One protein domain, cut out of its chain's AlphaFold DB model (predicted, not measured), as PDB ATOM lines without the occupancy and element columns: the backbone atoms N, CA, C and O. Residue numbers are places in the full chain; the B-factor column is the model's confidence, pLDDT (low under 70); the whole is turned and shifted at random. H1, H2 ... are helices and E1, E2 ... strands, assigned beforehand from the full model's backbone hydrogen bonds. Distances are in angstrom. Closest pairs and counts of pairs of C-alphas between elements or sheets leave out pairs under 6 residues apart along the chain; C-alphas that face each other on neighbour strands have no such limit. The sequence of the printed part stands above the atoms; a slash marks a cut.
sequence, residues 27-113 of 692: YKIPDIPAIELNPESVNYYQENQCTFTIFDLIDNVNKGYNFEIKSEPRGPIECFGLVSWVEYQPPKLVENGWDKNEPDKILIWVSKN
ATOM      1  N   TYR A  27      94.239 131.885 160.807       61.50
ATOM      2  CA  TYR A  27      92.790 131.716 160.880       61.50
ATOM      3  C   TYR A  27      92.327 130.299 161.269       61.50
ATOM      4  O   TYR A  27      91.121 130.052 161.267       61.50
ATOM      5  N   LYS A  28      93.232 129.342 161.534       77.75
ATOM      6  CA  LYS A  28      92.826 127.992 161.948       77.75
ATOM      7  C   LYS A  28      92.259 128.063 163.366       77.75
ATOM      8  O   LYS A  28      92.980 128.409 164.291       77.75
ATOM      9  N   ILE A  29      90.987 127.707 163.517       78.25
ATOM     10  CA  ILE A  29      90.354 127.537 164.826       78.25
ATOM     11  C   ILE A  29      90.694 126.119 165.303       78.25
ATOM     12  O   ILE A  29      90.445 125.176 164.547       78.25
ATOM     13  N   PRO A  30      91.299 125.951 166.489       82.75
ATOM     14  CA  PRO A  30      91.609 124.628 167.004       82.75
ATOM     15  C   PRO A  30      90.318 123.900 167.399       82.75
ATOM     16  O   PRO A  30      89.376 124.507 167.906       82.75
ATOM     17  N   ASP A  31      90.291 122.584 167.191       84.25
ATOM     18  CA  ASP A  31      89.136 121.737 167.531       84.25
ATOM     19  C   ASP A  31      88.911 121.629 169.054       84.25
ATOM     20  O   ASP A  31      87.844 121.233 169.520       84.25
ATOM     21  N   ILE A  32      89.925 122.008 169.829       90.12
ATOM     22  CA  ILE A  32      89.972 122.012 171.290       90.12
ATOM     23  C   ILE A  32      90.458 123.381 171.786       90.12
ATOM     24  O   ILE A  32      91.248 124.035 171.101       90.12
ATOM     25  N   PRO A  33      90.014 123.852 172.965       89.62
ATOM     26  CA  PRO A  33      90.429 125.152 173.475       89.62
ATOM     27  C   PRO A  33      91.908 125.152 173.882       89.62
ATOM     28  O   PRO A  33      92.423 124.175 174.431       89.62
ATOM     29  N   ALA A  34      92.591 126.271 173.639       89.50
ATOM     30  CA  ALA A  34      93.916 126.506 174.200       89.50
ATOM     31  C   ALA A  34      93.802 126.751 175.714       89.50
ATOM     32  O   ALA A  34      92.880 127.430 176.172       89.50
ATOM     33  N   ILE A  35      94.730 126.184 176.484       91.12
ATOM     34  CA  ILE A  35      94.811 126.337 177.946       91.12
ATOM     35  C   ILE A  35      96.030 127.176 178.328       91.12
ATOM     36  O   ILE A  35      96.948 127.346 177.530       91.12
ATOM     37  N   GLU A  36      96.080 127.691 179.551       91.19
ATOM     38  CA  GLU A  36      97.245 128.455 180.001       91.19
ATOM     39  C   GLU A  36      98.533 127.623 179.869       91.19
ATOM     40  O   GLU A  36      98.600 126.488 180.346       91.19
ATOM     41  N   LEU A  37      99.549 128.166 179.192       89.25
ATOM     42  CA  LEU A  37     100.821 127.497 178.949       89.25
ATOM     43  C   LEU A  37     101.782 127.727 180.124       89.25
ATOM     44  O   LEU A  37     102.279 128.837 180.336       89.25
ATOM     45  N   ASN A  38     102.056 126.652 180.862       89.81
ATOM     46  CA  ASN A  38     102.967 126.566 181.998       89.81
ATOM     47  C   ASN A  38     103.654 125.175 181.997       89.81
ATOM     48  O   ASN A  38     103.288 124.326 181.182       89.81
ATOM     49  N   PRO A  39     104.649 124.903 182.863       88.81
ATOM     50  CA  PRO A  39     105.361 123.621 182.859       88.81
ATOM     51  C   PRO A  39     104.464 122.383 183.027       88.81
ATOM     52  O   PRO A  39     104.789 121.326 182.495       88.81
ATOM     53  N   GLU A  40     103.335 122.512 183.727       88.88
ATOM     54  CA  GLU A  40     102.389 121.417 183.973       88.88
ATOM     55  C   GLU A  40     101.506 121.132 182.746       88.88
ATOM     56  O   GLU A  40     101.172 119.981 182.471       88.88
ATOM     57  N   SER A  41     101.164 122.166 181.971       90.94
ATOM     58  CA  SER A  41     100.321 122.062 180.777       90.94
ATOM     59  C   SER A  41     101.086 121.768 179.485       90.94
ATOM     60  O   SER A  41     100.465 121.539 178.449       90.94
ATOM     61  N   VAL A  42     102.423 121.715 179.512       91.31
ATOM     62  CA  VAL A  42     103.252 121.392 178.331       91.31
ATOM     63  C   VAL A  42     102.825 120.071 177.680       91.31
ATOM     64  O   VAL A  42     102.719 120.012 176.456       91.31
ATOM     65  N   ASN A  43     102.505 119.049 178.479       92.06
ATOM     66  CA  ASN A  43     102.088 117.738 177.974       92.06
ATOM     67  C   ASN A  43     100.801 117.812 177.137       92.06
ATOM     68  O   ASN A  43     100.710 117.156 176.105       92.06
ATOM     69  N   TYR A  44      99.849 118.678 177.499       93.12
ATOM     70  CA  TYR A  44      98.622 118.879 176.718       93.12
ATOM     71  C   TYR A  44      98.926 119.345 175.288       93.12
ATOM     72  O   TYR A  44      98.328 118.867 174.324       93.12
ATOM     73  N   TYR A  45      99.890 120.253 175.133       91.69
ATOM     74  CA  TYR A  45     100.321 120.735 173.822       91.69
ATOM     75  C   TYR A  45     101.168 119.709 173.058       91.69
ATOM     76  O   TYR A  45     101.135 119.685 171.829       91.69
ATOM     77  N   GLN A  46     101.908 118.854 173.768       92.25
ATOM     78  CA  GLN A  46     102.670 117.752 173.172       92.25
ATOM     79  C   GLN A  46     101.775 116.618 172.657       92.25
ATOM     80  O   GLN A  46     102.119 115.999 171.652       92.25
ATOM     81  N   GLU A  47     100.645 116.354 173.318       93.12
ATOM     82  CA  GLU A  47      99.646 115.363 172.893       93.12
ATOM     83  C   GLU A  47      98.821 115.859 171.697       93.12
ATOM     84  O   GLU A  47      98.472 115.085 170.809       93.12
ATOM     85  N   ASN A  48      98.565 117.168 171.627       92.19
ATOM     86  CA  ASN A  48      97.741 117.795 170.592       92.19
ATOM     87  C   ASN A  48      98.585 118.527 169.535       92.19
ATOM     88  O   ASN A  48      98.390 119.715 169.263       92.19
ATOM     89  N   GLN A  49      99.534 117.824 168.920       91.31
ATOM     90  CA  GLN A  49     100.434 118.408 167.917       91.31
ATOM     91  C   GLN A  49      99.673 118.917 166.688       91.31
ATOM     92  O   GLN A  49      98.689 118.323 166.251       91.31
ATOM     93  N   CYS A  50     100.155 120.001 166.077       90.19
ATOM     94  CA  CYS A  50      99.622 120.545 164.824       90.19
ATOM     95  C   CYS A  50      98.143 120.976 164.894       90.19
ATOM     96  O   CYS A  50      97.465 121.088 163.866       90.19
ATOM     97  N   THR A  51      97.624 121.241 166.092       91.25
ATOM     98  CA  THR A  51      96.254 121.727 166.309       91.25
ATOM     99  C   THR A  51      96.236 123.251 166.413       91.25
ATOM    100  O   THR A  51      95.566 123.901 165.609       91.25
ATOM    101  N   PHE A  52      97.049 123.797 167.316       91.19
ATOM    102  CA  PHE A  52      97.113 125.213 167.665       91.19
ATOM    103  C   PHE A  52      98.034 126.033 166.755       91.19
ATOM    104  O   PHE A  52      99.073 125.566 166.276       91.19
ATOM    105  N   THR A  53      97.676 127.298 166.558       90.25
ATOM    106  CA  THR A  53      98.536 128.318 165.955       90.25
ATOM    107  C   THR A  53      99.479 128.925 167.000       90.25
ATOM    108  O   THR A  53      99.294 128.785 168.207       90.25
ATOM    109  N   ILE A  54     100.498 129.661 166.546       88.19
ATOM    110  CA  ILE A  54     101.356 130.453 167.445       88.19
ATOM    111  C   ILE A  54     100.536 131.456 168.270       88.19
ATOM    112  O   ILE A  54     100.861 131.709 169.427       88.19
ATOM    113  N   PHE A  55      99.509 132.053 167.664       86.88
ATOM    114  CA  PHE A  55      98.711 133.102 168.296       86.88
ATOM    115  C   PHE A  55      97.866 132.536 169.437       86.88
ATOM    116  O   PHE A  55      97.828 133.141 170.503       86.88
ATOM    117  N   ASP A  56      97.327 131.325 169.259       87.19
ATOM    118  CA  ASP A  56      96.587 130.621 170.311       87.19
ATOM    119  C   ASP A  56      97.448 130.380 171.559       87.19
ATOM    120  O   ASP A  56      96.944 130.443 172.675       87.19
ATOM    121  N   LEU A  57      98.752 130.120 171.399       87.25
ATOM    122  CA  LEU A  57      99.645 129.882 172.538       87.25
ATOM    123  C   LEU A  57     100.153 131.173 173.178       87.25
ATOM    124  O   LEU A  57     100.209 131.246 174.400       87.25
ATOM    125  N   ILE A  58     100.555 132.176 172.387       82.56
ATOM    126  CA  ILE A  58     101.191 133.389 172.930       82.56
ATOM    127  C   ILE A  58     100.257 134.142 173.873       82.56
ATOM    128  O   ILE A  58     100.707 134.610 174.920       82.56
ATOM    129  N   ASP A  59      98.973 134.222 173.529       80.31
ATOM    130  CA  ASP A  59      97.977 134.904 174.357       80.31
ATOM    131  C   ASP A  59      97.704 134.158 175.675       80.31
ATOM    132  O   ASP A  59      97.257 134.763 176.649       80.31
ATOM    133  N   ASN A  60      98.042 132.867 175.726       82.38
ATOM    134  CA  ASN A  60      97.835 131.981 176.866       82.38
ATOM    135  C   ASN A  60      99.125 131.650 177.636       82.38
ATOM    136  O   ASN A  60      99.072 130.860 178.576       82.38
ATOM    137  N   VAL A  61     100.289 132.219 177.291       81.81
ATOM    138  CA  VAL A  61     101.519 131.986 178.070       81.81
ATOM    139  C   VAL A  61     101.403 132.638 179.444       81.81
ATOM    140  O   VAL A  61     101.164 133.844 179.559       81.81
ATOM    141  N   ASN A  62     101.635 131.851 180.496       81.75
ATOM    142  CA  ASN A  62     101.676 132.368 181.856       81.75
ATOM    143  C   ASN A  62     102.785 133.429 181.987       81.75
ATOM    144  O   ASN A  62     103.953 133.183 181.684       81.75
ATOM    145  N   LYS A  63     102.420 134.618 182.485       77.94
ATOM    146  CA  LYS A  63     103.318 135.782 182.598       77.94
ATOM    147  C   LYS A  63     104.528 135.561 183.517       77.94
ATOM    148  O   LYS A  63     105.449 136.372 183.485       77.94
ATOM    149  N   GLY A  64     104.514 134.514 184.340       75.19
ATOM    150  CA  GLY A  64     105.619 134.124 185.212       75.19
ATOM    151  C   GLY A  64     106.768 133.406 184.502       75.19
ATOM    152  O   GLY A  64     107.846 133.329 185.079       75.19
ATOM    153  N   TYR A  65     106.578 132.925 183.265       79.44
ATOM    154  CA  TYR A  65     107.577 132.132 182.544       79.44
ATOM    155  C   TYR A  65     108.078 132.825 181.275       79.44
ATOM    156  O   TYR A  65     107.313 133.384 180.486       79.44
ATOM    157  N   ASN A  66     109.387 132.738 181.032       85.12
ATOM    158  CA  ASN A  66     109.959 133.136 179.750       85.12
ATOM    159  C   ASN A  66     109.644 132.093 178.675       85.12
ATOM    160  O   ASN A  66     109.616 130.894 178.939       85.12
ATOM    161  N   PHE A  67     109.482 132.534 177.428       88.94
ATOM    162  CA  PHE A  67     109.316 131.621 176.303       88.94
ATOM    163  C   PHE A  67     110.114 132.040 175.069       88.94
ATOM    164  O   PHE A  67     110.483 133.209 174.879       88.94
ATOM    165  N   GLU A  68     110.373 131.061 174.207       89.50
ATOM    166  CA  GLU A  68     111.015 131.244 172.914       89.50
ATOM    167  C   GLU A  68     110.266 130.495 171.824       89.50
ATOM    168  O   GLU A  68     109.901 129.336 171.983       89.50
ATOM    169  N   ILE A  69     110.116 131.146 170.674       91.75
ATOM    170  CA  ILE A  69     109.529 130.528 169.492       91.75
ATOM    171  C   ILE A  69     110.669 130.044 168.604       91.75
ATOM    172  O   ILE A  69     111.554 130.818 168.220       91.75
ATOM    173  N   LYS A  70     110.651 128.756 168.283       90.75
ATOM    174  CA  LYS A  70     111.609 128.090 167.409       90.75
ATOM    175  C   LYS A  70     110.906 127.516 166.190       90.75
ATOM    176  O   LYS A  70     109.687 127.464 166.088       90.75
ATOM    177  N   SER A  71     111.716 127.141 165.215       88.69
ATOM    178  CA  SER A  71     111.260 126.630 163.931       88.69
ATOM    179  C   SER A  71     111.631 125.164 163.826       88.69
ATOM    180  O   SER A  71     112.809 124.860 163.974       88.69
ATOM    181  N   GLU A  72     110.668 124.305 163.522       87.25
ATOM    182  CA  GLU A  72     110.904 122.901 163.186       87.25
ATOM    183  C   GLU A  72     110.891 122.756 161.655       87.25
ATOM    184  O   GLU A  72     109.832 122.903 161.041       87.25
ATOM    185  N   PRO A  73     112.044 122.555 160.991       80.00
ATOM    186  CA  PRO A  73     112.109 122.502 159.530       80.00
ATOM    187  C   PRO A  73     111.472 121.244 158.917       80.00
ATOM    188  O   PRO A  73     111.230 121.251 157.711       80.00
ATOM    189  N   ARG A  74     111.202 120.201 159.718       77.81
ATOM    190  CA  ARG A  74     110.800 118.846 159.278       77.81
ATOM    191  C   ARG A  74     109.295 118.591 159.296       77.81
ATOM    192  O   ARG A  74     108.841 117.453 159.312       77.81
ATOM    193  N   GLY A  75     108.516 119.656 159.349       81.31
ATOM    194  CA  GLY A  75     107.076 119.583 159.463       81.31
ATOM    195  C   GLY A  75     106.384 119.048 158.205       81.31
ATOM    196  O   GLY A  75     106.720 119.467 157.085       81.31
ATOM    197  N   PRO A  76     105.355 118.193 158.361       84.19
ATOM    198  CA  PRO A  76     104.483 117.831 157.253       84.19
ATOM    199  C   PRO A  76     103.651 119.047 156.803       84.19
ATOM    200  O   PRO A  76     103.480 120.025 157.544       84.19
ATOM    201  N   ILE A  77     103.135 119.008 155.572       84.81
ATOM    202  CA  ILE A  77     102.414 120.130 154.942       84.81
ATOM    203  C   ILE A  77     101.176 120.530 155.759       84.81
ATOM    204  O   ILE A  77     100.878 121.716 155.924       84.81
ATOM    205  N   GLU A  78     100.466 119.556 156.324       85.81
ATOM    206  CA  GLU A  78      99.258 119.756 157.125       85.81
ATOM    207  C   GLU A  78      99.559 120.546 158.402       85.81
ATOM    208  O   GLU A  78      98.751 121.376 158.831       85.81
ATOM    209  N   CYS A  79     100.754 120.354 158.960       88.44
ATOM    210  CA  CYS A  79     101.216 121.017 160.171       88.44
ATOM    211  C   CYS A  79     101.857 122.387 159.902       88.44
ATOM    212  O   CYS A  79     102.128 123.125 160.842       88.44
ATOM    213  N   PHE A  80     102.087 122.764 158.639       89.81
ATOM    214  CA  PHE A  80     102.778 124.007 158.299       89.81
ATOM    215  C   PHE A  80     102.149 125.237 158.965       89.81
ATOM    216  O   PHE A  80     100.967 125.538 158.767       89.81
ATOM    217  N   GLY A  81     102.969 125.959 159.729       88.56
ATOM    218  CA  GLY A  81     102.586 127.168 160.445       88.56
ATOM    219  C   GLY A  81     101.933 126.944 161.812       88.56
ATOM    220  O   GLY A  81     101.657 127.917 162.509       88.56
ATOM    221  N   LEU A  82     101.715 125.687 162.200       91.44
ATOM    222  CA  LEU A  82     101.115 125.290 163.472       91.44
ATOM    223  C   LEU A  82     102.191 124.858 164.471       91.44
ATOM    224  O   LEU A  82     103.337 124.580 164.105       91.44
ATOM    225  N   VAL A  83     101.823 124.813 165.747       91.75
ATOM    226  CA  VAL A  83     102.708 124.363 166.821       91.75
ATOM    227  C   VAL A  83     102.857 122.845 166.735       91.75
ATOM    228  O   VAL A  83     101.876 122.115 166.852       91.75
ATOM    229  N   SER A  84     104.078 122.366 166.502       92.06
ATOM    230  CA  SER A  84     104.383 120.930 166.439       92.06
ATOM    231  C   SER A  84     104.823 120.358 167.775       92.06
ATOM    232  O   SER A  84     104.586 119.186 168.037       92.06
ATOM    233  N   TRP A  85     105.504 121.154 168.599       92.50
ATOM    234  CA  TRP A  85     106.060 120.682 169.861       92.50
ATOM    235  C   TRP A  85     106.206 121.823 170.859       92.50
ATOM    236  O   TRP A  85     106.480 122.964 170.478       92.50
ATOM    237  N   VAL A  86     106.072 121.509 172.143       93.38
ATOM    238  CA  VAL A  86     106.340 122.437 173.240       93.38
ATOM    239  C   VAL A  86     107.227 121.733 174.256       93.38
ATOM    240  O   VAL A  86     107.010 120.566 174.558       93.38
ATOM    241  N   GLU A  87     108.244 122.412 174.772       92.94
ATOM    242  CA  GLU A  87     109.197 121.837 175.726       92.94
ATOM    243  C   GLU A  87     109.472 122.829 176.852       92.94
ATOM    244  O   GLU A  87     109.816 123.982 176.594       92.94
ATOM    245  N   TYR A  88     109.363 122.385 178.103       90.38
ATOM    246  CA  TYR A  88     109.852 123.155 179.240       90.38
ATOM    247  C   TYR A  88     111.329 122.850 179.479       90.38
ATOM    248  O   TYR A  88     111.716 121.701 179.691       90.38
ATOM    249  N   GLN A  89     112.150 123.894 179.460       88.12
ATOM    250  CA  GLN A  89     113.552 123.818 179.827       88.12
ATOM    251  C   GLN A  89     113.719 124.362 181.247       88.12
ATOM    252  O   GLN A  89     113.564 125.571 181.447       88.12
ATOM    253  N   PRO A  90     114.033 123.493 182.229       83.88
ATOM    254  CA  PRO A  90     114.307 123.926 183.592       83.88
ATOM    255  C   PRO A  90     115.580 124.786 183.632       83.88
ATOM    256  O   PRO A  90     116.374 124.745 182.682       83.88
ATOM    257  N   PRO A  91     115.805 125.548 184.717       81.56
ATOM    258  CA  PRO A  91     117.000 126.368 184.833       81.56
ATOM    259  C   PRO A  91     118.245 125.473 184.811       81.56
ATOM    260  O   PRO A  91     118.285 124.426 185.462       81.56
ATOM    261  N   LYS A  92     119.255 125.871 184.034       74.62
ATOM    262  CA  LYS A  92     120.509 125.121 183.872       74.62
ATOM    263  C   LYS A  92     121.684 125.974 184.318       74.62
ATOM    264  O   LYS A  92     121.740 127.155 183.988       74.62
ATOM    265  N   LEU A  93     122.638 125.370 185.021       63.38
ATOM    266  CA  LEU A  93     123.948 125.980 185.233       63.38
ATOM    267  C   LEU A  93     124.644 126.109 183.877       63.38
ATOM    268  O   LEU A  93     124.700 125.153 183.103       63.38
ATOM    269  N   VAL A  94     125.137 127.302 183.572       58.88
ATOM    270  CA  VAL A  94     125.895 127.563 182.355       58.88
ATOM    271  C   VAL A  94     127.338 127.091 182.572       58.88
ATOM    272  O   VAL A  94     128.048 127.654 183.403       58.88
ATOM    273  N   GLU A  95     127.804 126.102 181.806       46.47
ATOM    274  CA  GLU A  95     129.208 125.648 181.796       46.47
ATOM    275  C   GLU A  95     130.138 126.664 181.100       46.47
ATOM    276  O   GLU A  95     130.759 126.385 180.079       46.47
ATOM    277  N   ASN A  96     130.248 127.875 181.649       41.53
ATOM    278  CA  ASN A  96     131.166 128.907 181.146       41.53
ATOM    279  C   ASN A  96     132.259 129.273 182.168       41.53
ATOM    280  O   ASN A  96     132.896 130.315 182.028       41.53
ATOM    281  N   GLY A  97     132.452 128.475 183.225       40.12
ATOM    282  CA  GLY A  97     133.403 128.779 184.307       40.12
ATOM    283  C   GLY A  97     132.948 129.886 185.272       40.12
ATOM    284  O   GLY A  97     133.746 130.368 186.069       40.12
ATOM    285  N   TRP A  98     131.673 130.281 185.211       40.91
ATOM    286  CA  TRP A  98     131.023 131.206 186.142       40.91
ATOM    287  C   TRP A  98     129.654 130.633 186.511       40.91
ATOM    288  O   TRP A  98     128.919 130.244 185.604       40.91
ATOM    289  N   ASP A  99     129.295 130.630 187.799       45.66
ATOM    290  CA  ASP A  99     128.018 130.141 188.356       45.66
ATOM    291  C   ASP A  99     126.804 130.997 187.920       45.66
ATOM    292  O   ASP A  99     126.087 131.582 188.734       45.66
ATOM    293  N   LYS A 100     126.572 131.147 186.614       51.97
ATOM    294  CA  LYS A 100     125.370 131.784 186.070       51.97
ATOM    295  C   LYS A 100     124.358 130.707 185.707       51.97
ATOM    296  O   LYS A 100     124.631 129.852 184.874       51.97
ATOM    297  N   ASN A 101     123.170 130.792 186.295       58.81
ATOM    298  CA  ASN A 101     122.026 129.988 185.877       58.81
ATOM    299  C   ASN A 101     121.377 130.618 184.635       58.81
ATOM    300  O   ASN A 101     121.040 131.805 184.652       58.81
ATOM    301  N   GLU A 102     121.163 129.834 183.575       67.88
ATOM    302  CA  GLU A 102     120.145 130.176 182.583       67.88
ATOM    303  C   GLU A 102     118.771 130.090 183.262       67.88
ATOM    304  O   GLU A 102     118.496 129.090 183.934       67.88
ATOM    305  N   PRO A 103     117.905 131.106 183.101       78.12
ATOM    306  CA  PRO A 103     116.543 131.041 183.608       78.12
ATOM    307  C   PRO A 103     115.754 129.938 182.898       78.12
ATOM    308  O   PRO A 103     116.068 129.545 181.768       78.12
ATOM    309  N   ASP A 104     114.700 129.477 183.558       84.12
ATOM    310  CA  ASP A 104     113.731 128.566 182.974       84.12
ATOM    311  C   ASP A 104     113.022 129.198 181.769       84.12
ATOM    312  O   ASP A 104     112.808 130.414 181.683       84.12
ATOM    313  N   LYS A 105     112.696 128.363 180.780       88.25
ATOM    314  CA  LYS A 105     112.012 128.824 179.569       88.25
ATOM    315  C   LYS A 105     111.177 127.739 178.913       88.25
ATOM    316  O   LYS A 105     111.557 126.574 178.884       88.25
ATOM    317  N   ILE A 106     110.076 128.151 178.300       90.69
ATOM    318  CA  ILE A 106     109.235 127.295 177.466       90.69
ATOM    319  C   ILE A 106     109.625 127.495 175.996       90.69
ATOM    320  O   ILE A 106     109.613 128.611 175.475       90.69
ATOM    321  N   LEU A 107     109.992 126.420 175.308       92.31
ATOM    322  CA  LEU A 107     110.251 126.416 173.874       92.31
ATOM    323  C   LEU A 107     108.983 126.018 173.124       92.31
ATOM    324  O   LEU A 107     108.454 124.935 173.339       92.31
ATOM    325  N   ILE A 108     108.537 126.870 172.207       93.56
ATOM    326  CA  ILE A 108     107.399 126.621 171.321       93.56
ATOM    327  C   ILE A 108     107.944 126.390 169.915       93.56
ATOM    328  O   ILE A 108     108.509 127.301 169.305       93.56
ATOM    329  N   TRP A 109     107.790 125.183 169.386       92.62
ATOM    330  CA  TRP A 109     108.266 124.814 168.060       92.62
ATOM    331  C   TRP A 109     107.148 124.929 167.037       92.62
ATOM    332  O   TRP A 109     106.088 124.321 167.167       92.62
ATOM    333  N   VAL A 110     107.414 125.711 165.998       92.31
ATOM    334  CA  VAL A 110     106.484 125.953 164.902       92.31
ATOM    335  C   VAL A 110     106.943 125.162 163.701       92.31
ATOM    336  O   VAL A 110     108.054 125.360 163.194       92.31
ATOM    337  N   SER A 111     106.053 124.305 163.232       91.06
ATOM    338  CA  SER A 111     106.262 123.450 162.083       91.06
ATOM    339  C   SER A 111     106.419 124.256 160.802       91.06
ATOM    340  O   SER A 111     105.651 125.174 160.497       91.06
ATOM    341  N   LYS A 112     107.431 123.889 160.026       88.25
ATOM    342  CA  LYS A 112     107.679 124.401 158.687       88.25
ATOM    343  C   LYS A 112     107.826 123.250 157.708       88.25
ATOM    344  O   LYS A 112     108.153 122.142 158.093       88.25
ATOM    345  N   ASN A 113     107.681 123.554 156.427       87.81
ATOM    346  CA  ASN A 113     107.819 122.596 155.346       87.81
ATOM    347  C   ASN A 113     108.762 123.172 154.290       87.81
ATOM    348  O   ASN A 113     108.714 124.370 154.003       87.81
TER     349      ASN A 113
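This is residues 27 to 113 of the 692 residues of an uncharacterized protein of Gammaproteobacteria bacterium (UniProt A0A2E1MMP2). This domain with little regular structure is a small, twisted three-stranded sheet with two short helices on one face, and a long loop, residues 90 to 104, reaching far beyond one end. The 87 printed residues include H1, H2, E1, E2 and E3 in that order; the mixed sheet runs E1, E3, E2. The class is mixed, with 32 residues in named elements. It is only just compact, close to loose: radius of gyration of the C-alphas 14.1 A, spans 45 by 26 by 19 A.

H1, residues 42 to 47, and H2, residues 54 to 58, are on the same face, at heights over the sheet of 6.2 A and 7.8 A. In both, every O i to N i+4 pair is within hydrogen-bond range. E1, residues 66 to 72, is parallel to E3, residues 105 to 111, with N 70 and O 108 2.8 A apart. E2, residues 83 to 89, forms an antiparallel hairpin with E3, with N 107 and O 87 2.8 A apart. H1 comes closest to E2 at the C-alphas of Gln 46 and Trp 85, 5.6 A.

H1 begins at C-alpha 42 (103.252, 121.392, 178.331). E1 measures 19.5 A, E2 16.9 A and E3 19.2 A, ending at C-alpha 111 (106.262, 123.450, 162.083).

The printed part has no cut. E2 to E3 is a long link. Residue 27 and residues 93 to 102 have pLDDT under 70.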